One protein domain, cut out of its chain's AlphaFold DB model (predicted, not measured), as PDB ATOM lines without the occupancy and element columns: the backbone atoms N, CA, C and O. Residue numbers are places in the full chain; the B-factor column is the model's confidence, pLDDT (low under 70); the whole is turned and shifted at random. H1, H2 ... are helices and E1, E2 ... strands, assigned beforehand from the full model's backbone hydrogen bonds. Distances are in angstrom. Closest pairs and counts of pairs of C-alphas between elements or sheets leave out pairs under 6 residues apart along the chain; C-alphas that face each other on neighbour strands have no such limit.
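This is residues 4 to 125 and 155 to 212 of the 215 residues of the protein "HATPase_c domain-containing protein" of Turneriella parva (strain ATCC BAA-1111 / DSM 21527 / NCTC 11395 / H) (UniProt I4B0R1). A twisted wall of seven strands has three helices over one face and its other face bare: the long H2 runs along the strands, with H1 on one side of it and H3 on the other. A small hairpin, E6 and E7, sits by residues 89 to 94 of H2, away from the edges of the wall. The 180 printed residues hold, along the chain, E1 E2 E3 H1 H2 E4 E5 E6 E7 H3 E8 E9, of mixed class; the large sheet has the order E1 E2 E3 E4 E5 E9 E8, all antiparallel. The whole is compact, with a radius of gyration of the C-alphas of 16.4 A and spans of 48 by 39 by 32 A.

Begin with E1, residues 4 to 10, E2, residues 19 to 27, and E3, residues 39 to 46: they form a meander, each strand the antiparallel neighbour of the one before. Look there for N 6 and O 23 at 2.9 A, and N 24 and O 43 at 2.8 A. Next come E4, residues 101 to 108, with N 44 and O 103 at 2.7 A, and E5, residues 111 to 117, with N 104 and O 115 at 2.8 A. E9, residues 201 to 211, follows with N 116 and O 206 at 2.8 A, then the edge strand E8, residues 181 to 188, with N 183 and O 207 at 2.8 A. H1, residues 52 to 65, H2, residues 71 to 95, and H3, residues 171 to 178, are on the same face, making two layers, helices on one face of a sheet. H2 lies over E4 and E5 at a height over the sheet of 8.8 A and runs along the strands, at 16 degrees to E4 on the local plane. H1 and H2 form a helical hairpin and touch, closest at C-alphas 57 and 78, 5.3 A, opposite ways at a shallow tilt of 30 degrees. With residues 76 to 87 alone, H2 touches H3, closest at C-alphas 83 and 171, 5.1 A. H1 and H3 are apart. E6, residues 155 to 158, and E7, residues 161 to 166, form a hairpin, with N 158 and O 161 at 2.8 A; the closest C-alphas of E6 and H2 are those of Ile 156 and Tyr 93, 6.8 A. Every O i to N i+4 pair is within hydrogen-bond range in H1 and H3, and 20 of 21 in H2.

Find C-alpha 4 at (-43.081, 21.862, 47.740), where E1 begins. H2 runs 36.8 A from C-alpha 71 at (-49.537, -0.114, 59.538), E9 30.6 A to C-alpha 211 at (-58.336, 1.202, 49.196), and E2 26.6 A.

The two C-alphas farthest apart, of Gly 35 and Ser 199, are 51.0 A apart. Residues 126 to 154 are not printed, and C-alphas 125 and 155 are 22.9 A apart across the cut. The links E2 to E3 and E8 to E9 are long. Mean pLDDT of the printed part is 78.8; 44 residues are under 70, among them 9 to 19 and 27 to 38.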
ATOM      1  N   ILE A   4     -44.311  22.147  47.006       72.75
ATOM      2  CA  ILE A   4     -43.081  21.862  47.740       72.75
ATOM      3  C   ILE A   4     -42.217  20.974  46.856       72.75
ATOM      4  O   ILE A   4     -42.670  19.943  46.366       72.75
ATOM      5  N   LEU A   5     -40.989  21.425  46.620       70.38
ATOM      6  CA  LEU A   5     -39.993  20.704  45.844       70.38
ATOM      7  C   LEU A   5     -38.923  20.205  46.805       70.38
ATOM      8  O   LEU A   5     -38.265  21.008  47.468       70.38
ATOM      9  N   THR A   6     -38.748  18.891  46.851       76.44
ATOM     10  CA  THR A   6     -37.694  18.238  47.621       76.44
ATOM     11  C   THR A   6     -36.797  17.489  46.650       76.44
ATOM     12  O   THR A   6     -37.248  16.596  45.936       76.44
ATOM     13  N   VAL A   7     -35.517  17.849  46.612       73.62
ATOM     14  CA  VAL A   7     -34.507  17.108  45.848       73.62
ATOM     15  C   VAL A   7     -33.758  16.213  46.817       73.62
ATOM     16  O   VAL A   7     -33.172  16.702  47.784       73.62
ATOM     17  N   GLN A   8     -33.760  14.911  46.551       72.44
ATOM     18  CA  GLN A   8     -32.922  13.961  47.264       72.44
ATOM     19  C   GLN A   8     -31.793  13.512  46.343       72.44
ATOM     20  O   GLN A   8     -32.019  12.853  45.330       72.44
ATOM     21  N   GLU A   9     -30.563  13.870  46.702       69.12
ATOM     22  CA  GLU A   9     -29.381  13.282  46.077       69.12
ATOM     23  C   GLU A   9     -29.059  11.961  46.768       69.12
ATOM     24  O   GLU A   9     -29.065  11.885  48.001       69.12
ATOM     25  N   PHE A  10     -28.710  10.941  45.994       64.94
ATOM     26  CA  PHE A  10     -28.125   9.727  46.542       64.94
ATOM     27  C   PHE A  10     -26.845   9.367  45.791       64.94
ATOM     28  O   PHE A  10     -26.672   9.633  44.596       64.94
ATOM     29  N   ALA A  11     -25.888   8.828  46.542       55.72
ATOM     30  CA  ALA A  11     -24.622   8.389  45.990       55.72
ATOM     31  C   ALA A  11     -24.837   7.066  45.256       55.72
ATOM     32  O   ALA A  11     -25.331   6.102  45.838       55.72
ATOM     33  N   THR A  12     -24.433   7.013  43.992       53.88
ATOM     34  CA  THR A  12     -24.182   5.743  43.322       53.88
ATOM     35  C   THR A  12     -22.725   5.352  43.584       53.88
ATOM     36  O   THR A  12     -21.859   6.203  43.766       53.88
ATOM     37  N   ASN A  13     -22.428   4.056  43.597       44.38
ATOM     38  CA  ASN A  13     -21.064   3.527  43.578       44.38
ATOM     39  C   ASN A  13     -20.423   3.654  42.176       44.38
ATOM     40  O   ASN A  13     -19.335   3.122  41.956       44.38
ATOM     41  N   SER A  14     -21.074   4.330  41.217       40.16
ATOM     42  CA  SER A  14     -20.488   4.641  39.914       40.16
ATOM     43  C   SER A  14     -19.570   5.859  40.019       40.16
ATOM     44  O   SER A  14     -19.943   6.862  40.628       40.16
ATOM     45  N   PRO A  15     -18.391   5.831  39.373       38.97
ATOM     46  CA  PRO A  15     -17.515   6.996  39.271       38.97
ATOM     47  C   PRO A  15     -18.135   8.156  38.468       38.97
ATOM     48  O   PRO A  15     -17.616   9.271  38.513       38.97
ATOM     49  N   ALA A  16     -19.240   7.924  37.749       44.44
ATOM     50  CA  ALA A  16     -19.975   8.945  37.019       44.44
ATOM     51  C   ALA A  16     -21.269   9.326  37.760       44.44
ATOM     52  O   ALA A  16     -22.229   8.561  37.784       44.44
ATOM     53  N   THR A  17     -21.269  10.560  38.279       53.16
ATOM     54  CA  THR A  17     -22.413  11.379  38.725       53.16
ATOM     55  C   THR A  17     -23.266  10.864  39.892       53.16
ATOM     56  O   THR A  17     -23.783   9.753  39.902       53.16
ATOM     57  N   LYS A  18     -23.482  11.754  40.873       54.22
ATOM     58  CA  LYS A  18     -24.590  11.635  41.825       54.22
ATOM     59  C   LYS A  18     -25.900  11.563  41.049       54.22
ATOM     60  O   LYS A  18     -26.100  12.360  40.131       54.22
ATOM     61  N   THR A  19     -26.790  10.676  41.461       68.19
ATOM     62  CA  THR A  19     -28.122  10.582  40.871       68.19
ATOM     63  C   THR A  19     -29.121  11.268  41.798       68.19
ATOM     64  O   THR A  19     -28.998  11.206  43.023       68.19
ATOM     65  N   GLN A  20     -30.075  11.993  41.222       77.25
ATOM     66  CA  GLN A  20     -31.050  12.786  41.968       77.25
ATOM     67  C   GLN A  20     -32.451  12.213  41.759       77.25
ATOM     68  O   GLN A  20     -32.809  11.859  40.639       77.25
ATOM     69  N   ILE A  21     -33.242  12.158  42.832       80.12
ATOM     70  CA  ILE A  21     -34.697  12.008  42.761       80.12
ATOM     71  C   ILE A  21     -35.305  13.369  43.064       80.12
ATOM     72  O   ILE A  21     -34.973  14.002  44.071       80.12
ATOM     73  N   LEU A  22     -36.199  13.821  42.191       80.56
ATOM     74  CA  LEU A  22     -36.985  15.025  42.425       80.56
ATOM     75  C   LEU A  22     -38.380  14.620  42.892       80.56
ATOM     76  O   LEU A  22     -39.103  13.980  42.134       80.56
ATOM     77  N   PHE A  23     -38.752  15.027  44.104       83.38
ATOM     78  CA  PHE A  23     -40.093  14.889  44.663       83.38
ATOM     79  C   PHE A  23     -40.813  16.237  44.618       83.38
ATOM     80  O   PHE A  23     -40.298  17.257  45.087       83.38
ATOM     81  N   CYS A  24     -42.014  16.237  44.059       83.19
ATOM     82  CA  CYS A  24     -42.870  17.406  43.930       83.19
ATOM     83  C   CYS A  24     -44.202  17.106  44.610       83.19
ATOM     84  O   CYS A  24     -44.928  16.236  44.141       83.19
ATOM     85  N   ASP A  25     -44.542  17.843  45.666       82.25
ATOM     86  CA  ASP A  25     -45.770  17.650  46.439       82.25
ATOM     87  C   ASP A  25     -46.663  18.889  46.399       82.25
ATOM     88  O   ASP A  25     -46.195  20.033  46.450       82.25
ATOM     89  N   TRP A  26     -47.978  18.670  46.341       79.88
ATOM     90  CA  TRP A  26     -48.970  19.744  46.301       79.88
ATOM     91  C   TRP A  26     -50.008  19.595  47.409       79.88
ATOM     92  O   TRP A  26     -50.634  18.544  47.580       79.88
ATOM     93  N   ALA A  27     -50.225  20.687  48.142       68.12
ATOM     94  CA  ALA A  27     -51.271  20.776  49.154       68.12
ATOM     95  C   ALA A  27     -52.633  21.113  48.526       68.12
ATOM     96  O   ALA A  27     -52.708  21.885  47.561       68.12
ATOM     97  N   ALA A  28     -53.709  20.581  49.110       61.12
ATOM     98  CA  ALA A  28     -55.075  20.969  48.770       61.12
ATOM     99  C   ALA A  28     -55.307  22.458  49.063       61.12
ATOM    100  O   ALA A  28     -54.795  22.997  50.047       61.12
ATOM    101  N   GLN A  29     -56.097  23.130  48.223       55.53
ATOM    102  CA  GLN A  29     -56.276  24.585  48.270       55.53
ATOM    103  C   GLN A  29     -56.956  25.091  49.566       55.53
ATOM    104  O   GLN A  29     -56.810  26.271  49.874       55.53
ATOM    105  N   ASP A  30     -57.590  24.207  50.355       52.69
ATOM    106  CA  ASP A  30     -58.462  24.569  51.491       52.69
ATOM    107  C   ASP A  30     -58.021  24.102  52.899       52.69
ATOM    108  O   ASP A  30     -58.681  24.418  53.886       52.69
ATOM    109  N   GLN A  31     -56.896  23.397  53.075       50.91
ATOM    110  CA  GLN A  31     -56.578  22.758  54.375       50.91
ATOM    111  C   GLN A  31     -55.603  23.520  55.294       50.91
ATOM    112  O   GLN A  31     -55.012  22.944  56.205       50.91
ATOM    113  N   ARG A  32     -55.481  24.849  55.155       47.66
ATOM    114  CA  ARG A  32     -54.731  25.675  56.133       47.66
ATOM    115  C   ARG A  32     -55.378  25.740  57.531       47.66
ATOM    116  O   ARG A  32     -54.791  26.328  58.432       47.66
ATOM    117  N   LEU A  33     -56.549  25.135  57.730       44.78
ATOM    118  CA  LEU A  33     -57.339  25.237  58.962       44.78
ATOM    119  C   LEU A  33     -56.850  24.370  60.141       44.78
ATOM    120  O   LEU A  33     -57.322  24.586  61.251       44.78
ATOM    121  N   ALA A  34     -55.903  23.439  59.955       47.25
ATOM    122  CA  ALA A  34     -55.520  22.485  61.013       47.25
ATOM    123  C   ALA A  34     -54.014  22.415  61.350       47.25
ATOM    124  O   ALA A  34     -53.575  21.485  62.022       47.25
ATOM    125  N   GLY A  35     -53.190  23.364  60.890       51.41
ATOM    126  CA  GLY A  35     -51.773  23.463  61.289       51.41
ATOM    127  C   GLY A  35     -50.831  22.352  60.784       51.41
ATOM    128  O   GLY A  35     -49.619  22.488  60.929       51.41
ATOM    129  N   LYS A  36     -51.343  21.295  60.141       54.81
ATOM    130  CA  LYS A  36     -50.564  20.280  59.414       54.81
ATOM    131  C   LYS A  36     -50.844  20.401  57.918       54.81
ATOM    132  O   LYS A  36     -51.998  20.409  57.501       54.81
ATOM    133  N   THR A  37     -49.792  20.506  57.107       56.44
ATOM    134  CA  THR A  37     -49.938  20.521  55.645       56.44
ATOM    135  C   THR A  37     -50.180  19.090  55.186       56.44
ATOM    136  O   THR A  37     -49.276  18.265  55.275       56.44
ATOM    137  N   ARG A  38     -51.397  18.787  54.729       65.44
ATOM    138  CA  ARG A  38     -51.734  17.500  54.116       65.44
ATOM    139  C   ARG A  38     -51.590  17.643  52.602       65.44
ATOM    140  O   ARG A  38     -52.266  18.472  51.986       65.44
ATOM    141  N   PHE A  39     -50.670  16.890  52.010       73.62
ATOM    142  CA  PHE A  39     -50.575  16.781  50.555       73.62
ATOM    143  C   PHE A  39     -51.671  15.835  50.067       73.62
ATOM    144  O   PHE A  39     -52.026  14.901  50.772       73.62
ATOM    145  N   GLU A  40     -52.228  16.070  48.883       78.69
ATOM    146  CA  GLU A  40     -53.215  15.152  48.275       78.69
ATOM    147  C   GLU A  40     -52.678  14.492  47.009       78.69
ATOM    148  O   GLU A  40     -53.294  13.572  46.470       78.69
ATOM    149  N   ARG A  41     -51.548  14.983  46.499       88.81
ATOM    150  CA  ARG A  41     -50.909  14.481  45.291       88.81
ATOM    151  C   ARG A  41     -49.428  14.827  45.281       88.81
ATOM    152  O   ARG A  41     -49.048  15.889  45.780       88.81
ATOM    153  N   GLY A  42     -48.653  13.991  44.607       89.06
ATOM    154  CA  GLY A  42     -47.238  14.215  44.362       89.06
ATOM    155  C   GLY A  42     -46.749  13.515  43.097       89.06
ATOM    156  O   GLY A  42     -47.446  12.681  42.512       89.06
ATOM    157  N   VAL A  43     -45.573  13.918  42.626       89.62
ATOM    158  CA  VAL A  43     -44.890  13.371  41.450       89.62
ATOM    159  C   VAL A  43     -43.407  13.249  41.771       89.62
ATOM    160  O   VAL A  43     -42.807  14.179  42.301       89.62
ATOM    161  N   CYS A  44     -42.826  12.114  41.410       90.25
ATOM    162  CA  CYS A  44     -41.421  11.794  41.578       90.25
ATOM    163  C   CYS A  44     -40.797  11.558  40.204       90.25
ATOM    164  O   CYS A  44     -41.371  10.829  39.393       90.25
ATOM    165  N   PHE A  45     -39.613  12.116  39.972       87.06
ATOM    166  CA  PHE A  45     -38.779  11.803  38.814       87.06
ATOM    167  C   PHE A  45     -37.634  10.917  39.281       87.06
ATOM    168  O   PHE A  45     -36.798  11.347  40.077       87.06
ATOM    169  N   ILE A  46     -37.657   9.668  38.833       88.94
ATOM    170  CA  ILE A  46     -36.864   8.568  39.364       88.94
ATOM    171  C   ILE A  46     -35.879   8.118  38.279       88.94
ATOM    172  O   ILE A  46     -36.301   7.785  37.173       88.94
ATOM    173  N   PRO A  47     -34.577   8.056  38.566       84.88
ATOM    174  CA  PRO A  47     -33.602   7.523  37.624       84.88
ATOM    175  C   PRO A  47     -33.781   6.012  37.426       84.88
ATOM    176  O   PRO A  47     -34.230   5.302  38.327       84.88
ATOM    177  N   ALA A  48     -33.349   5.490  36.280       83.75
ATOM    178  CA  ALA A  48     -33.359   4.053  35.994       83.75
ATOM    179  C   ALA A  48     -32.232   3.278  36.732       83.75
ATOM    180  O   ALA A  48     -31.436   2.581  36.106       83.75
ATOM    181  N   ASP A  49     -32.167   3.389  38.066       84.56
ATOM    182  CA  ASP A  49     -31.226   2.679  38.950       84.56
ATOM    183  C   ASP A  49     -31.970   2.032  40.127       84.56
ATOM    184  O   ASP A  49     -32.753   2.687  40.815       84.56
ATOM    185  N   LEU A  50     -31.708   0.747  40.396       84.56
ATOM    186  CA  LEU A  50     -32.409  -0.025  41.433       84.56
ATOM    187  C   LEU A  50     -32.229   0.522  42.852       84.56
ATOM    188  O   LEU A  50     -33.073   0.273  43.710       84.56
ATOM    189  N   SER A  51     -31.165   1.278  43.116       84.19
ATOM    190  CA  SER A  51     -30.979   1.941  44.412       84.19
ATOM    191  C   SER A  51     -32.083   2.958  44.719       84.19
ATOM    192  O   SER A  51     -32.430   3.145  45.885       84.19
ATOM    193  N   ALA A  52     -32.719   3.531  43.691       86.44
ATOM    194  CA  ALA A  52     -33.814   4.478  43.857       86.44
ATOM    195  C   ALA A  52     -35.074   3.844  44.477       86.44
ATOM    196  O   ALA A  52     -35.854   4.552  45.110       86.44
ATOM    197  N   VAL A  53     -35.254   2.520  44.369       89.81
ATOM    198  CA  VAL A  53     -36.418   1.804  44.928       89.81
ATOM    199  C   VAL A  53     -36.532   2.029  46.437       89.81
ATOM    200  O   VAL A  53     -37.595   2.399  46.923       89.81
ATOM    201  N   ALA A  54     -35.429   1.901  47.184       87.69
ATOM    202  CA  ALA A  54     -35.444   2.091  48.636       87.69
ATOM    203  C   ALA A  54     -35.793   3.534  49.044       87.69
ATOM    204  O   ALA A  54     -36.467   3.746  50.051       87.69
ATOM    205  N   HIS A  55     -35.365   4.520  48.251       90.25
ATOM    206  CA  HIS A  55     -35.701   5.925  48.477       90.25
ATOM    207  C   HIS A  55     -37.180   6.201  48.204       90.25
ATOM    208  O   HIS A  55     -37.840   6.872  48.997       90.25
ATOM    209  N   VAL A  56     -37.719   5.641  47.118       91.31
ATOM    210  CA  VAL A  56     -39.143   5.768  46.797       91.31
ATOM    211  C   VAL A  56     -40.009   5.070  47.844       91.31
ATOM    212  O   VAL A  56     -41.015   5.646  48.251       91.31
ATOM    213  N   ARG A  57     -39.598   3.899  48.349       92.38
ATOM    214  CA  ARG A  57     -40.271   3.219  49.464       92.38
ATOM    215  C   ARG A  57     -40.416   4.134  50.674       92.38
ATOM    216  O   ARG A  57     -41.534   4.391  51.104       92.38
ATOM    217  N   GLY A  58     -39.300   4.675  51.169       90.38
ATOM    218  CA  GLY A  58     -39.310   5.554  52.342       90.38
ATOM    219  C   GLY A  58     -40.146   6.819  52.125       90.38
ATOM    220  O   GLY A  58     -40.828   7.284  53.038       90.38
ATOM    221  N   TYR A  59     -40.154   7.354  50.901       92.44
ATOM    222  CA  TYR A  59     -41.029   8.465  50.542       92.44
ATOM    223  C   TYR A  59     -42.515   8.073  50.580       92.44
ATOM    224  O   TYR A  59     -43.305   8.783  51.198       92.44
ATOM    225  N   ILE A  60     -42.908   6.939  49.990       93.19
ATOM    226  CA  ILE A  60     -44.301   6.466  50.010       93.19
ATOM    227  C   ILE A  60     -44.761   6.116  51.427       93.19
ATOM    228  O   ILE A  60     -45.872   6.486  51.791       93.19
ATOM    229  N   GLU A  61     -43.913   5.497  52.250       92.62
ATOM    230  CA  GLU A  61     -44.192   5.254  53.673       92.62
ATOM    231  C   GLU A  61     -44.434   6.572  54.420       92.62
ATOM    232  O   GLU A  61     -45.432   6.717  55.130       92.62
ATOM    233  N   SER A  62     -43.570   7.571  54.203       90.56
ATOM    234  CA  SER A  62     -43.739   8.904  54.789       90.56
ATOM    235  C   SER A  62     -45.027   9.573  54.318       90.56
ATOM    236  O   SER A  62     -45.691  10.229  55.119       90.56
ATOM    237  N   VAL A  63     -45.377   9.439  53.036       89.69
ATOM    238  CA  VAL A  63     -46.601  10.017  52.483       89.69
ATOM    239  C   VAL A  63     -47.829   9.328  53.072       89.69
ATOM    240  O   VAL A  63     -48.724  10.005  53.573       89.69
ATOM    241  N   ALA A  64     -47.860   7.996  53.069       88.62
ATOM    242  CA  ALA A  64     -48.941   7.184  53.621       88.62
ATOM    243  C   ALA A  64     -49.171   7.479  55.115       88.62
ATOM    244  O   ALA A  64     -50.315   7.665  55.536       88.62
ATOM    245  N   GLY A  65     -48.095   7.647  55.890       86.94
ATOM    246  CA  GLY A  65     -48.154   8.004  57.310       86.94
ATOM    247  C   GLY A  65     -48.818   9.357  57.603       86.94
ATOM    248  O   GLY A  65     -49.313   9.571  58.707       86.94
ATOM    249  N   MET A  66     -48.915  10.270  56.627       87.69
ATOM    250  CA  MET A  66     -49.639  11.538  56.810       87.69
ATOM    251  C   MET A  66     -51.166  11.381  56.805       87.69
ATOM    252  O   MET A  66     -51.872  12.340  57.135       87.69
ATOM    253  N   PHE A  67     -51.694  10.222  56.398       86.56
ATOM    254  CA  PHE A  67     -53.133  10.001  56.245       86.56
ATOM    255  C   PHE A  67     -53.768   9.150  57.346       86.56
ATOM    256  O   PHE A  67     -54.952   8.860  57.211       86.56
ATOM    257  N   ASP A  68     -53.032   8.835  58.416       85.06
ATOM    258  CA  ASP A  68     -53.527   8.029  59.548       85.06
ATOM    259  C   ASP A  68     -54.026   6.641  59.104       85.06
ATOM    260  O   ASP A  68     -55.095   6.163  59.481       85.06
ATOM    261  N   LEU A  69     -53.264   6.032  58.192       87.44
ATOM    262  CA  LEU A  69     -53.535   4.699  57.666       87.44
ATOM    263  C   LEU A  69     -53.021   3.631  58.631       87.44
ATOM    264  O   LEU A  69     -52.052   3.864  59.358       87.44
ATOM    265  N   SER A  70     -53.617   2.441  58.579       88.25
ATOM    266  CA  SER A  70     -53.120   1.287  59.327       88.25
ATOM    267  C   SER A  70     -51.687   0.924  58.915       88.25
ATOM    268  O   SER A  70     -51.290   1.105  57.760       88.25
ATOM    269  N   GLU A  71     -50.901   0.359  59.839       87.81
ATOM    270  CA  GLU A  71     -49.537  -0.114  59.538       87.81
ATOM    271  C   GLU A  71     -49.526  -1.114  58.372       87.81
ATOM    272  O   GLU A  71     -48.642  -1.069  57.516       87.81
ATOM    273  N   GLN A  72     -50.560  -1.961  58.296       85.19
ATOM    274  CA  GLN A  72     -50.766  -2.890  57.188       85.19
ATOM    275  C   GLN A  72     -50.935  -2.148  55.855       85.19
ATOM    276  O   GLN A  72     -50.267  -2.492  54.882       85.19
ATOM    277  N   SER A  73     -51.764  -1.096  55.814       87.00
ATOM    278  CA  SER A  73     -51.964  -0.291  54.601       87.00
ATOM    279  C   SER A  73     -50.681   0.404  54.152       87.00
ATOM    280  O   SER A  73     -50.378   0.443  52.961       87.00
ATOM    281  N   VAL A  74     -49.905   0.942  55.097       88.88
ATOM    282  CA  VAL A  74     -48.610   1.580  54.810       88.88
ATOM    283  C   VAL A  74     -47.636   0.570  54.200       88.88
ATOM    284  O   VAL A  74     -47.026   0.852  53.168       88.88
ATOM    285  N   PHE A  75     -47.533  -0.620  54.795       86.50
ATOM    286  CA  PHE A  75     -46.675  -1.695  54.301       86.50
ATOM    287  C   PHE A  75     -47.084  -2.176  52.900       86.50
ATOM    288  O   PHE A  75     -46.237  -2.311  52.016       86.50
ATOM    289  N   GLU A  76     -48.376  -2.411  52.667       85.38
ATOM    290  CA  GLU A  76     -48.882  -2.863  51.367       85.38
ATOM    291  C   GLU A  76     -48.669  -1.813  50.272       85.38
ATOM    292  O   GLU A  76     -48.241  -2.155  49.169       85.38
ATOM    293  N   LEU A  77     -48.886  -0.530  50.576       89.94
ATOM    294  CA  LEU A  77     -48.600   0.573  49.655       89.94
ATOM    295  C   LEU A  77     -47.113   0.662  49.299       89.94
ATOM    296  O   LEU A  77     -46.776   0.842  48.127       89.94
ATOM    297  N   ALA A  78     -46.231   0.505  50.286       88.50
ATOM    298  CA  ALA A  78     -44.787   0.484  50.081       88.50
ATOM    299  C   ALA A  78     -44.364  -0.687  49.177       88.50
ATOM    300  O   ALA A  78     -43.602  -0.496  48.228       88.50
ATOM    301  N   LEU A  79     -44.925  -1.878  49.403       85.31
ATOM    302  CA  LEU A  79     -44.679  -3.064  48.581       85.31
ATOM    303  C   LEU A  79     -45.175  -2.885  47.138       85.31
ATOM    304  O   LEU A  79     -44.488  -3.256  46.188       85.31
ATOM    305  N   VAL A  80     -46.357  -2.295  46.949       87.81
ATOM    306  CA  VAL A  80     -46.886  -1.993  45.610       87.81
ATOM    307  C   VAL A  80     -45.996  -0.977  44.890       87.81
ATOM    308  O   VAL A  80     -45.695  -1.160  43.709       87.81
ATOM    309  N   ALA A  81     -45.545   0.072  45.583       91.69
ATOM    310  CA  ALA A  81     -44.640   1.068  45.019       91.69
ATOM    311  C   ALA A  81     -43.291   0.456  44.608       91.69
ATOM    312  O   ALA A  81     -42.822   0.726  43.500       91.69
ATOM    313  N   ASP A  82     -42.711  -0.404  45.449       89.44
ATOM    314  CA  ASP A  82     -41.479  -1.136  45.145       89.44
ATOM    315  C   ASP A  82     -41.592  -1.909  43.835       89.44
ATOM    316  O   ASP A  82     -40.751  -1.770  42.946       89.44
ATOM    317  N   GLU A  83     -42.650  -2.710  43.704       85.88
ATOM    318  CA  GLU A  83     -42.852  -3.565  42.540       85.88
ATOM    319  C   GLU A  83     -43.105  -2.741  41.272       85.88
ATOM    320  O   GLU A  83     -42.572  -3.064  40.207       85.88
ATOM    321  N   LEU A  84     -43.874  -1.651  41.354       89.75
ATOM    322  CA  LEU A  84     -44.112  -0.772  40.206       89.75
ATOM    323  C   LEU A  84     -42.820  -0.093  39.733       89.75
ATOM    324  O   LEU A  84     -42.508  -0.116  38.541       89.75
ATOM    325  N   VAL A  85     -42.049   0.481  40.659       90.62
ATOM    326  CA  VAL A  85     -40.823   1.223  40.336       90.62
ATOM    327  C   VAL A  85     -39.718   0.285  39.871       90.62
ATOM    328  O   VAL A  85     -39.060   0.576  38.872       90.62
ATOM    329  N   ALA A  86     -39.542  -0.866  40.522       87.50
ATOM    330  CA  ALA A  86     -38.582  -1.869  40.077       87.50
ATOM    331  C   ALA A  86     -38.889  -2.310  38.640       87.50
ATOM    332  O   ALA A  86     -38.000  -2.283  37.790       87.50
ATOM    333  N   ASN A  87     -40.148  -2.625  38.322       85.31
ATOM    334  CA  ASN A  87     -40.534  -3.005  36.961       85.31
ATOM    335  C   ASN A  87     -40.277  -1.890  35.939       85.31
ATOM    336  O   ASN A  87     -39.771  -2.168  34.850       85.31
ATOM    337  N   ALA A  88     -40.543  -0.635  36.296       87.56
ATOM    338  CA  ALA A  88     -40.265   0.510  35.438       87.56
ATOM    339  C   ALA A  88     -38.765   0.732  35.188       87.56
ATOM    340  O   ALA A  88     -38.371   1.019  34.054       87.56
ATOM    341  N   ILE A  89     -37.915   0.547  36.206       85.94
ATOM    342  CA  ILE A  89     -36.445   0.600  36.087       85.94
ATOM    343  C   ILE A  89     -35.964  -0.488  35.138       85.94
ATOM    344  O   ILE A  89     -35.224  -0.218  34.191       85.94
ATOM    345  N   LEU A  90     -36.444  -1.712  35.347       80.69
ATOM    346  CA  LEU A  90     -36.134  -2.857  34.501       80.69
ATOM    347  C   LEU A  90     -36.525  -2.605  33.036       80.69
ATOM    348  O   LEU A  90     -35.770  -2.960  32.127       80.69
ATOM    349  N   ALA A  91     -37.705  -2.033  32.801       79.25
ATOM    350  CA  ALA A  91     -38.225  -1.755  31.468       79.25
ATOM    351  C   ALA A  91     -37.459  -0.619  30.771       79.25
ATOM    352  O   ALA A  91     -37.020  -0.790  29.633       79.25
ATOM    353  N   SER A  92     -37.245   0.498  31.468       80.38
ATOM    354  CA  SER A  92     -36.576   1.687  30.923       80.38
ATOM    355  C   SER A  92     -35.096   1.425  30.635       80.38
ATOM    356  O   SER A  92     -34.583   1.819  29.583       80.38
ATOM    357  N   TYR A  93     -34.409   0.687  31.515       76.25
ATOM    358  CA  TYR A  93     -33.004   0.333  31.312       76.25
ATOM    359  C   TYR A  93     -32.795  -0.599  30.110       76.25
ATOM    360  O   TYR A  93     -31.834  -0.438  29.366       76.25
ATOM    361  N   ALA A  94     -33.720  -1.535  29.865       68.44
ATOM    362  CA  ALA A  94     -33.632  -2.444  28.720       68.44
ATOM    363  C   ALA A  94     -33.685  -1.728  27.356       68.44
ATOM    364  O   ALA A  94     -33.238  -2.298  26.362       68.44
ATOM    365  N   ARG A  95     -34.227  -0.502  27.293       68.75
ATOM    366  CA  ARG A  95     -34.260   0.308  26.069       68.75
ATOM    367  C   ARG A  95     -33.025   1.206  25.950       68.75
ATOM    368  O   ARG A  95     -32.307   1.109  24.959       68.75
ATOM    369  N   ASN A  96     -32.792   2.086  26.924       68.12
ATOM    370  CA  ASN A  96     -31.611   2.965  26.954       68.12
ATOM    371  C   ASN A  96     -31.235   3.491  28.356       68.12
ATOM    372  O   ASN A  96     -30.136   4.015  28.513       68.12
ATOM    373  N   GLY A  97     -32.124   3.389  29.352       62.31
ATOM    374  CA  GLY A  97     -31.893   3.855  30.724       62.31
ATOM    375  C   GLY A  97     -31.663   5.363  30.889       62.31
ATOM    376  O   GLY A  97     -31.263   5.780  31.972       62.31
ATOM    377  N   ALA A  98     -31.877   6.167  29.843       69.88
ATOM    378  CA  ALA A  98     -31.549   7.595  29.839       69.88
ATOM    379  C   ALA A  98     -32.688   8.480  30.370       69.88
ATOM    380  O   ALA A  98     -32.440   9.578  30.864       69.88
ATOM    381  N   GLU A  99     -33.928   8.005  30.258       75.62
ATOM    382  CA  GLU A  99     -35.127   8.727  30.682       75.62
ATOM    383  C   GLU A  99     -35.433   8.478  32.165       75.62
ATOM    384  O   GLU A  99     -35.253   7.369  32.681       75.62
ATOM    385  N   ASN A 100     -35.950   9.507  32.841       82.19
ATOM    386  CA  ASN A 100     -36.473   9.354  34.195       82.19
ATOM    387  C   ASN A 100     -37.844   8.680  34.159       82.19
ATOM    388  O   ASN A 100     -38.727   9.072  33.406       82.19
ATOM    389  N   ILE A 101     -38.051   7.733  35.057       89.69
ATOM    390  CA  ILE A 101     -39.356   7.159  35.370       89.69
ATOM    391  C   ILE A 101     -40.157   8.188  36.157       89.69
ATOM    392  O   ILE A 101     -39.626   8.858  37.043       89.69
ATOM    393  N   VAL A 102     -41.448   8.299  35.864       90.75
ATOM    394  CA  VAL A 102     -42.331   9.218  36.584       90.75
ATOM    395  C   VAL A 102     -43.274   8.415  37.463       90.75
ATOM    396  O   VAL A 102     -44.104   7.667  36.955       90.75
ATOM    397  N   LEU A 103     -43.182   8.595  38.779       94.12
ATOM    398  CA  LEU A 103     -44.174   8.089  39.727       94.12
ATOM    399  C   LEU A 103     -45.084   9.235  40.147       94.12
ATOM    400  O   LEU A 103     -44.640  10.178  40.788       94.12
ATOM    401  N   LYS A 104     -46.371   9.138  39.850       94.50
ATOM    402  CA  LYS A 104     -47.401  10.031  40.376       94.50
ATOM    403  C   LYS A 104     -48.179   9.312  41.466       94.50
ATOM    404  O   LYS A 104     -48.531   8.148  41.297       94.50
ATOM    405  N   TRP A 105     -48.525  10.027  42.527       94.50
ATOM    406  CA  TRP A 105     -49.458   9.539  43.531       94.50
ATOM    407  C   TRP A 105     -50.569  10.547  43.816       94.50
ATOM    408  O   TRP A 105     -50.391  11.758  43.661       94.50
ATOM    409  N   THR A 106     -51.733  10.042  44.221       92.69
ATOM    410  CA  THR A 106     -52.851  10.850  44.725       92.69
ATOM    411  C   THR A 106     -53.564  10.120  45.852       92.69
ATOM    412  O   THR A 106     -53.732   8.908  45.769       92.69
ATOM    413  N   MET A 107     -54.066  10.850  46.841       89.31
ATOM    414  CA  MET A 107     -54.945  10.318  47.879       89.31
ATOM    415  C   MET A 107     -56.261  11.089  47.866       89.31
ATOM    416  O   MET A 107     -56.288  12.290  48.132       89.31
ATOM    417  N   GLN A 108     -57.355  10.404  47.535       86.94
ATOM    418  CA  GLN A 108     -58.680  11.013  47.449       86.94
ATOM    419  C   GLN A 108     -59.748  10.034  47.934       86.94
ATOM    420  O   GLN A 108     -59.802   8.898  47.477       86.94
ATOM    421  N   ASN A 109     -60.628  10.481  48.834       84.00
ATOM    422  CA  ASN A 109     -61.762   9.691  49.336       84.00
ATOM    423  C   ASN A 109     -61.366   8.288  49.851       84.00
ATOM    424  O   ASN A 109     -62.059   7.313  49.578       84.00
ATOM    425  N   GLY A 110     -60.230   8.175  50.552       84.50
ATOM    426  CA  GLY A 110     -59.726   6.891  51.061       84.50
ATOM    427  C   GLY A 110     -59.075   5.991  50.002       84.50
ATOM    428  O   GLY A 110     -58.687   4.868  50.307       84.50
ATOM    429  N   VAL A 111     -58.943   6.463  48.760       90.56
ATOM    430  CA  VAL A 111     -58.291   5.730  47.673       90.56
ATOM    431  C   VAL A 111     -56.930   6.343  47.391       90.56
ATOM    432  O   VAL A 111     -56.825   7.502  46.976       90.56
ATOM    433  N   PHE A 112     -55.894   5.531  47.577       92.56
ATOM    434  CA  PHE A 112     -54.526   5.866  47.221       92.56
ATOM    435  C   PHE A 112     -54.253   5.346  45.810       92.56
ATOM    436  O   PHE A 112     -54.361   4.150  45.545       92.56
ATOM    437  N   SER A 113     -53.925   6.236  44.880       94.19
ATOM    438  CA  SER A 113     -53.562   5.857  43.516       94.19
ATOM    439  C   SER A 113     -52.082   6.097  43.274       94.19
ATOM    440  O   SER A 113     -51.565   7.149  43.647       94.19
ATOM    441  N   LEU A 114     -51.425   5.125  42.643       94.69
ATOM    442  CA  LEU A 114     -50.052   5.222  42.155       94.69
ATOM    443  C   LEU A 114     -50.074   5.006  40.641       94.69
ATOM    444  O   LEU A 114     -50.652   4.031  40.165       94.69
ATOM    445  N   SER A 115     -49.425   5.888  39.891       94.06
ATOM    446  CA  SER A 115     -49.205   5.739  38.453       94.06
ATOM    447  C   SER A 115     -47.715   5.806  38.172       94.06
ATOM    448  O   SER A 115     -47.088   6.815  38.480       94.06
ATOM    449  N   VAL A 116     -47.161   4.765  37.561       93.25
ATOM    450  CA  VAL A 116     -45.774   4.748  37.099       93.25
ATOM    451  C   VAL A 116     -45.746   4.798  35.583       93.25
ATOM    452  O   VAL A 116     -46.319   3.935  34.921       93.25
ATOM    453  N   LEU A 117     -45.088   5.821  35.052       90.38
ATOM    454  CA  LEU A 117     -44.747   5.947  33.646       90.38
ATOM    455  C   LEU A 117     -43.286   5.546  33.462       90.38
ATOM    456  O   LEU A 117     -42.393   6.122  34.087       90.38
ATOM    457  N   ASP A 118     -43.064   4.568  32.595       86.12
ATOM    458  CA  ASP A 118     -41.746   4.081  32.199       86.12
ATOM    459  C   ASP A 118     -41.521   4.267  30.696       86.12
ATOM    460  O   ASP A 118     -42.461   4.539  29.948       86.12
ATOM    461  N   TYR A 119     -40.275   4.106  30.256       75.62
ATOM    462  CA  TYR A 119     -39.872   4.240  28.853       75.62
ATOM    463  C   TYR A 119     -39.367   2.903  28.285       75.62
ATOM    464  O   TYR A 119     -38.296   2.814  27.681       75.62
ATOM    465  N   GLY A 120     -40.114   1.823  28.538       68.38
ATOM    466  CA  GLY A 120     -39.841   0.480  28.029       68.38
ATOM    467  C   GLY A 120     -40.463   0.159  26.661       68.38
ATOM    468  O   GLY A 120     -41.074   0.983  25.992       68.38
ATOM    469  N   GLY A 121     -40.326  -1.091  26.212       59.94
ATOM    470  CA  GLY A 121     -41.010  -1.589  25.003       59.94
ATOM    471  C   GLY A 121     -42.516  -1.846  25.173       59.94
ATOM    472  O   GLY A 121     -43.171  -2.227  24.207       59.94
ATOM    473  N   GLY A 122     -43.052  -1.666  26.387       58.50
ATOM    474  CA  GLY A 122     -44.373  -2.158  26.777       58.50
ATOM    475  C   GLY A 122     -44.425  -3.691  26.877       58.50
ATOM    476  O   GLY A 122     -43.551  -4.404  26.386       58.50
ATOM    477  N   PHE A 123     -45.450  -4.219  27.544       57.72
ATOM    478  CA  PHE A 123     -45.760  -5.652  27.575       57.72
ATOM    479  C   PHE A 123     -47.276  -5.846  27.653       57.72
ATOM    480  O   PHE A 123     -47.986  -4.993  28.188       57.72
ATOM    481  N   LYS A 124     -47.800  -6.964  27.141       57.16
ATOM    482  CA  LYS A 124     -49.213  -7.315  27.339       57.16
ATOM    483  C   LYS A 124     -49.371  -8.066  28.660       57.16
ATOM    484  O   LYS A 124     -48.609  -8.983  28.951       57.16
ATOM    485  N   LEU A 125     -50.387  -7.704  29.446       55.44
ATOM    486  CA  LEU A 125     -50.723  -8.390  30.704       55.44
ATOM    487  C   LEU A 125     -50.968  -9.892  30.509       55.44
ATOM    488  O   LEU A 125     -50.540 -10.680  31.345       55.44
ATOM    489  N   LEU A 155     -29.096  -7.415  33.079       74.19
ATOM    490  CA  LEU A 155     -28.073  -6.539  33.645       74.19
ATOM    491  C   LEU A 155     -28.717  -5.184  33.919       74.19
ATOM    492  O   LEU A 155     -29.214  -4.571  32.977       74.19
ATOM    493  N   ILE A 156     -28.734  -4.734  35.173       73.06
ATOM    494  CA  ILE A 156     -29.331  -3.448  35.579       73.06
ATOM    495  C   ILE A 156     -28.381  -2.696  36.517       73.06
ATOM    496  O   ILE A 156     -27.645  -3.346  37.269       73.06
ATOM    497  N   PRO A 157     -28.387  -1.351  36.505       71.69
ATOM    498  CA  PRO A 157     -27.638  -0.551  37.459       71.69
ATOM    499  C   PRO A 157     -28.183  -0.708  38.882       71.69
ATOM    500  O   PRO A 157     -29.379  -0.549  39.135       71.69
ATOM    501  N   LEU A 158     -27.283  -0.987  39.817       75.31
ATOM    502  CA  LEU A 158     -27.496  -0.868  41.251       75.31
ATOM    503  C   LEU A 158     -26.350  -0.045  41.820       75.31
ATOM    504  O   LEU A 158     -25.194  -0.480  41.789       75.31
ATOM    505  N   ASN A 159     -26.670   1.138  42.347       77.38
ATOM    506  CA  ASN A 159     -25.660   2.102  42.771       77.38
ATOM    507  C   ASN A 159     -24.660   2.337  41.623       77.38
ATOM    508  O   ASN A 159     -23.451   2.291  41.825       77.38
ATOM    509  N   GLY A 160     -25.149   2.504  40.396       68.19
ATOM    510  CA  GLY A 160     -24.341   2.782  39.214       68.19
ATOM    511  C   GLY A 160     -23.379   1.667  38.763       68.19
ATOM    512  O   GLY A 160     -22.672   1.834  37.773       68.19
ATOM    513  N   SER A 161     -23.358   0.514  39.436       73.81
ATOM    514  CA  SER A 161     -22.664  -0.693  38.970       73.81
ATOM    515  C   SER A 161     -23.660  -1.655  38.329       73.81
ATOM    516  O   SER A 161     -24.773  -1.806  38.826       73.81
ATOM    517  N   LEU A 162     -23.272  -2.337  37.248       78.12
ATOM    518  CA  LEU A 162     -24.140  -3.338  36.623       78.12
ATOM    519  C   LEU A 162     -24.128  -4.641  37.416       78.12
ATOM    520  O   LEU A 162     -23.068  -5.219  37.656       78.12
ATOM    521  N   ILE A 163     -25.317  -5.118  37.775       78.56
ATOM    522  CA  ILE A 163     -25.520  -6.409  38.435       78.56
ATOM    523  C   ILE A 163     -26.388  -7.327  37.571       78.56
ATOM    524  O   ILE A 163     -27.288  -6.855  36.875       78.56
ATOM    525  N   GLU A 164     -26.163  -8.644  37.640       76.25
ATOM    526  CA  GLU A 164     -27.164  -9.615  37.179       76.25
ATOM    527  C   GLU A 164     -28.341  -9.607  38.162       76.25
ATOM    528  O   GLU A 164     -28.215 -10.017  39.316       76.25
ATOM    529  N   HIS A 165     -29.502  -9.163  37.693       71.06
ATOM    530  CA  HIS A 165     -30.751  -9.201  38.436       71.06
ATOM    531  C   HIS A 165     -31.702 -10.237  37.829       71.06
ATOM    532  O   HIS A 165     -31.875 -10.331  36.611       71.06
ATOM    533  N   LEU A 166     -32.338 -11.025  38.696       61.69
ATOM    534  CA  LEU A 166     -33.294 -12.057  38.307       61.69
ATOM    535  C   LEU A 166     -34.708 -11.479  38.310       61.69
ATOM    536  O   LEU A 166     -35.252 -11.195  39.377       61.69
ATOM    537  N   ARG A 167     -35.338 -11.365  37.136       63.19
ATOM    538  CA  ARG A 167     -36.750 -10.969  37.066       63.19
ATOM    539  C   ARG A 167     -37.622 -12.117  37.560       63.19
ATOM    540  O   ARG A 167     -37.741 -13.145  36.903       63.19
ATOM    541  N   PHE A 168     -38.253 -11.939  38.716       53.59
ATOM    542  CA  PHE A 168     -39.106 -12.980  39.291       53.59
ATOM    543  C   PHE A 168     -40.507 -13.050  38.667       53.59
ATOM    544  O   PHE A 168     -41.214 -14.019  38.922       53.59
ATOM    545  N   GLY A 169     -40.934 -12.058  37.871       57.06
ATOM    546  CA  GLY A 169     -42.258 -12.044  37.219       57.06
ATOM    547  C   GLY A 169     -43.446 -12.034  38.192       57.06
ATOM    548  O   GLY A 169     -44.590 -12.206  37.787       57.06
ATOM    549  N   ARG A 170     -43.181 -11.864  39.494       64.75
ATOM    550  CA  ARG A 170     -44.184 -11.910  40.563       64.75
ATOM    551  C   ARG A 170     -44.764 -10.542  40.893       64.75
ATOM    552  O   ARG A 170     -45.861 -10.515  41.433       64.75
ATOM    553  N   GLY A 171     -44.088  -9.450  40.535       68.00
ATOM    554  CA  GLY A 171     -44.493  -8.097  40.921       68.00
ATOM    555  C   GLY A 171     -45.924  -7.759  40.529       68.00
ATOM    556  O   GLY A 171     -46.731  -7.413  41.381       68.00
ATOM    557  N   LEU A 172     -46.299  -7.999  39.271       66.62
ATOM    558  CA  LEU A 172     -47.674  -7.769  38.810       66.62
ATOM    559  C   LEU A 172     -48.706  -8.669  39.496       66.62
ATOM    560  O   LEU A 172     -49.831  -8.233  39.708       66.62
ATOM    561  N   ARG A 173     -48.325  -9.891  39.889       66.69
ATOM    562  CA  ARG A 173     -49.196 -10.808  40.639       66.69
ATOM    563  C   ARG A 173     -49.351 -10.393  42.104       66.69
ATOM    564  O   ARG A 173     -50.413 -10.596  42.682       66.69
ATOM    565  N   ILE A 174     -48.298  -9.849  42.711       67.12
ATOM    566  CA  ILE A 174     -48.344  -9.268  44.057       67.12
ATOM    567  C   ILE A 174     -49.271  -8.053  44.024       67.12
ATOM    568  O   ILE A 174     -50.257  -8.021  44.753       67.12
ATOM    569  N   ILE A 175     -49.024  -7.128  43.093       73.44
ATOM    570  CA  ILE A 175     -49.840  -5.930  42.891       73.44
ATOM    571  C   ILE A 175     -51.308  -6.309  42.666       73.44
ATOM    572  O   ILE A 175     -52.167  -5.807  43.381       73.44
ATOM    573  N   SER A 176     -51.610  -7.232  41.742       71.12
ATOM    574  CA  SER A 176     -52.995  -7.590  41.392       71.12
ATOM    575  C   SER A 176     -53.818  -8.154  42.552       71.12
ATOM    576  O   SER A 176     -55.040  -8.132  42.476       71.12
ATOM    577  N   ASN A 177     -53.169  -8.689  43.588       74.06
ATOM    578  CA  ASN A 177     -53.851  -9.223  44.768       74.06
ATOM    579  C   ASN A 177     -54.043  -8.180  45.878       74.06
ATOM    580  O   ASN A 177     -54.875  -8.398  46.752       74.06
ATOM    581  N   LEU A 178     -53.275  -7.087  45.862       79.00
ATOM    582  CA  LEU A 178     -53.305  -6.045  46.894       79.00
ATOM    583  C   LEU A 178     -54.156  -4.841  46.488       79.00
ATOM    584  O   LEU A 178     -54.682  -4.131  47.339       79.00
ATOM    585  N   VAL A 179     -54.284  -4.576  45.188       84.31
ATOM    586  CA  VAL A 179     -54.939  -3.362  44.688       84.31
ATOM    587  C   VAL A 179     -56.363  -3.652  44.229       84.31
ATOM    588  O   VAL A 179     -56.652  -4.691  43.640       84.31
ATOM    589  N   ARG A 180     -57.268  -2.689  44.427       87.38
ATOM    590  CA  ARG A 180     -58.651  -2.771  43.932       87.38
ATOM    591  C   ARG A 180     -58.707  -2.746  42.408       87.38
ATOM    592  O   ARG A 180     -59.621  -3.308  41.807       87.38
ATOM    593  N   LYS A 181     -57.776  -2.028  41.781       89.19
ATOM    594  CA  LYS A 181     -57.730  -1.853  40.330       89.19
ATOM    595  C   LYS A 181     -56.293  -1.727  39.857       89.19
ATOM    596  O   LYS A 181     -55.503  -1.019  40.474       89.19
ATOM    597  N   LEU A 182     -56.012  -2.379  38.737       87.00
ATOM    598  CA  LEU A 182     -54.786  -2.272  37.959       87.00
ATOM    599  C   LEU A 182     -55.190  -1.933  36.519       87.00
ATOM    600  O   LEU A 182     -55.972  -2.662  35.912       87.00
ATOM    601  N   ASP A 183     -54.680  -0.826  35.993       88.94
ATOM    602  CA  ASP A 183     -54.868  -0.388  34.612       88.94
ATOM    603  C   ASP A 183     -53.496  -0.181  33.968       88.94
ATOM    604  O   ASP A 183     -52.578   0.355  34.593       88.94
ATOM    605  N   ILE A 184     -53.353  -0.633  32.725       87.56
ATOM    606  CA  ILE A 184     -52.132  -0.447  31.945       87.56
ATOM    607  C   ILE A 184     -52.510   0.248  30.645       87.56
ATOM    608  O   ILE A 184     -53.308  -0.265  29.859       87.56
ATOM    609  N   ALA A 185     -51.901   1.407  30.433       89.25
ATOM    610  CA  ALA A 185     -51.915   2.126  29.175       89.25
ATOM    611  C   ALA A 185     -50.497   2.181  28.598       89.25
ATOM    612  O   ALA A 185     -49.508   1.924  29.285       89.25
ATOM    613  N   PHE A 186     -50.404   2.532  27.327       88.50
ATOM    614  CA  PHE A 186     -49.156   2.698  26.595       88.50
ATOM    615  C   PHE A 186     -49.092   4.120  26.084       88.50
ATOM    616  O   PHE A 186     -50.129   4.664  25.705       88.50
ATOM    617  N   HIS A 187     -47.910   4.726  26.095       87.38
ATOM    618  CA  HIS A 187     -47.708   6.033  25.481       87.38
ATOM    619  C   HIS A 187     -46.888   5.888  24.203       87.38
ATOM    620  O   HIS A 187     -45.945   5.093  24.119       87.38
ATOM    621  N   GLU A 188     -47.328   6.608  23.181       88.75
ATOM    622  CA  GLU A 188     -46.816   6.544  21.818       88.75
ATOM    623  C   GLU A 188     -45.847   7.708  21.554       88.75
ATOM    624  O   GLU A 188     -45.853   8.719  22.260       88.75
ATOM    625  N   THR A 189     -45.022   7.604  20.508       86.19
ATOM    626  CA  THR A 189     -44.066   8.663  20.117       86.19
ATOM    627  C   THR A 189     -44.698  10.039  19.887       86.19
ATOM    628  O   THR A 189     -44.001  11.047  19.959       86.19
ATOM    629  N   ASP A 190     -45.991  10.091  19.560       87.81
ATOM    630  CA  ASP A 190     -46.738  11.330  19.313       87.81
ATOM    631  C   ASP A 190     -47.373  11.930  20.584       87.81
ATOM    632  O   ASP A 190     -48.049  12.957  20.517       87.81
ATOM    633  N   GLY A 191     -47.148  11.304  21.746       82.31
ATOM    634  CA  GLY A 191     -47.694  11.713  23.038       82.31
ATOM    635  C   GLY A 191     -49.120  11.225  23.307       82.31
ATOM    636  O   GLY A 191     -49.674  11.536  24.363       82.31
ATOM    637  N   SER A 192     -49.731  10.469  22.391       89.62
ATOM    638  CA  SER A 192     -51.030   9.839  22.623       89.62
ATOM    639  C   SER A 192     -50.918   8.609  23.531       89.62
ATOM    640  O   SER A 192     -49.834   8.069  23.763       89.62
ATOM    641  N   THR A 193     -52.061   8.168  24.069       90.56
ATOM    642  CA  THR A 193     -52.146   6.950  24.885       90.56
ATOM    643  C   THR A 193     -53.002   5.879  24.222       90.56
ATOM    644  O   THR A 193     -54.124   6.163  23.796       90.56
ATOM    645  N   ALA A 194     -52.531   4.636  24.235       88.06
ATOM    646  CA  ALA A 194     -53.235   3.459  23.738       88.06
ATOM    647  C   ALA A 194     -53.485   2.427  24.855       88.06
ATOM    648  O   ALA A 194     -52.840   2.442  25.901       88.06
ATOM    649  N   ARG A 195     -54.425   1.497  24.634       86.50
ATOM    650  CA  ARG A 195     -54.689   0.355  25.542       86.50
ATOM    651  C   ARG A 195     -53.953  -0.926  25.146       86.50
ATOM    652  O   ARG A 195     -53.965  -1.902  25.887       86.50
ATOM    653  N   THR A 196     -53.335  -0.937  23.973       82.19
ATOM    654  CA  THR A 196     -52.572  -2.068  23.443       82.19
ATOM    655  C   THR A 196     -51.284  -1.543  22.831       82.19
ATOM    656  O   THR A 196     -51.353  -0.522  22.147       82.19
ATOM    657  N   PRO A 197     -50.146  -2.229  23.021       81.75
ATOM    658  CA  PRO A 197     -48.884  -1.773  22.460       81.75
ATOM    659  C   PRO A 197     -48.902  -1.904  20.931       81.75
ATOM    660  O   PRO A 197     -49.384  -2.904  20.387       81.75
ATOM    661  N   GLY A 198     -48.376  -0.889  20.251       81.56
ATOM    662  CA  GLY A 198     -48.204  -0.806  18.804       81.56
ATOM    663  C   GLY A 198     -46.737  -0.624  18.406       81.56
ATOM    664  O   GLY A 198     -45.829  -0.650  19.234       81.56
ATOM    665  N   SER A 199     -46.485  -0.426  17.111       83.50
ATOM    666  CA  SER A 199     -45.124  -0.221  16.591       83.50
ATOM    667  C   SER A 199     -44.500   1.118  17.003       83.50
ATOM    668  O   SER A 199     -43.288   1.277  16.899       83.50
ATOM    669  N   SER A 200     -45.317   2.076  17.441       85.62
ATOM    670  CA  SER A 200     -44.909   3.407  17.902       85.62
ATOM    671  C   SER A 200     -44.832   3.532  19.428       85.62
ATOM    672  O   SER A 200     -44.531   4.616  19.931       85.62
ATOM    673  N   THR A 201     -45.071   2.448  20.175       86.31
ATOM    674  CA  THR A 201     -45.092   2.496  21.638       86.31
ATOM    675  C   THR A 201     -43.691   2.768  22.181       86.31
ATOM    676  O   THR A 201     -42.705   2.113  21.814       86.31
ATOM    677  N   VAL A 202     -43.594   3.740  23.089       85.62
ATOM    678  CA  VAL A 202     -42.329   4.134  23.728       85.62
ATOM    679  C   VAL A 202     -42.277   3.857  25.225       85.62
ATOM    680  O   VAL A 202     -41.207   3.995  25.811       85.62
ATOM    681  N   GLY A 203     -43.387   3.413  25.814       86.44
ATOM    682  CA  GLY A 203     -43.424   2.923  27.184       86.44
ATOM    683  C   GLY A 203     -44.828   2.625  27.686       86.44
ATOM    684  O   GLY A 203     -45.807   2.663  26.932       86.44
ATOM    685  N   SER A 204     -44.917   2.317  28.975       89.06
ATOM    686  CA  SER A 204     -46.173   2.035  29.671       89.06
ATOM    687  C   SER A 204     -46.487   3.059  30.754       89.06
ATOM    688  O   SER A 204     -45.609   3.716  31.304       89.06
ATOM    689  N   ILE A 205     -47.777   3.168  31.057       91.00
ATOM    690  CA  ILE A 205     -48.327   3.843  32.225       91.00
ATOM    691  C   ILE A 205     -49.095   2.782  33.006       91.00
ATOM    692  O   ILE A 205     -50.174   2.355  32.592       91.00
ATOM    693  N   VAL A 206     -48.538   2.347  34.131       90.31
ATOM    694  CA  VAL A 206     -49.178   1.386  35.032       90.31
ATOM    695  C   VAL A 206     -49.811   2.158  36.177       90.31
ATOM    696  O   VAL A 206     -49.110   2.799  36.954       90.31
ATOM    697  N   THR A 207     -51.137   2.111  36.275       92.19
ATOM    698  CA  THR A 207     -51.909   2.785  37.324       92.19
ATOM    699  C   THR A 207     -52.573   1.759  38.222       92.19
ATOM    700  O   THR A 207     -53.255   0.851  37.749       92.19
ATOM    701  N   VAL A 208     -52.416   1.936  39.527       91.88
ATOM    702  CA  VAL A 208     -53.108   1.156  40.546       91.88
ATOM    703  C   VAL A 208     -53.964   2.046  41.434       91.88
ATOM    704  O   VAL A 208     -53.659   3.222  41.650       91.88
ATOM    705  N   GLU A 209     -55.039   1.472  41.962       92.88
ATOM    706  CA  GLU A 209     -55.872   2.081  42.997       92.88
ATOM    707  C   GLU A 209     -55.947   1.123  44.189       92.88
ATOM    708  O   GLU A 209     -56.423  -0.008  44.065       92.88
ATOM    709  N   TYR A 210     -55.489   1.590  45.344       88.75
ATOM    710  CA  TYR A 210     -55.507   0.889  46.620       88.75
ATOM    711  C   TYR A 210     -56.549   1.532  47.540       88.75
ATOM    712  O   TYR A 210     -56.644   2.760  47.613       88.75
ATOM    713  N   VAL A 211     -57.365   0.715  48.207       87.75
ATOM    714  CA  VAL A 211     -58.336   1.202  49.196       87.75
ATOM    715  C   VAL A 211     -57.639   1.191  50.540       87.75
ATOM    716  O   VAL A 211     -57.355   0.123  51.065       87.75
ATOM    717  N   ALA A 212     -57.328   2.374  51.057       80.56
ATOM    718  CA  ALA A 212     -56.579   2.491  52.291       80.56
ATOM    719  C   ALA A 212     -57.498   2.327  53.503       80.56
ATOM    720  O   ALA A 212     -58.551   2.967  53.582       80.56
TER     721      ALA A 212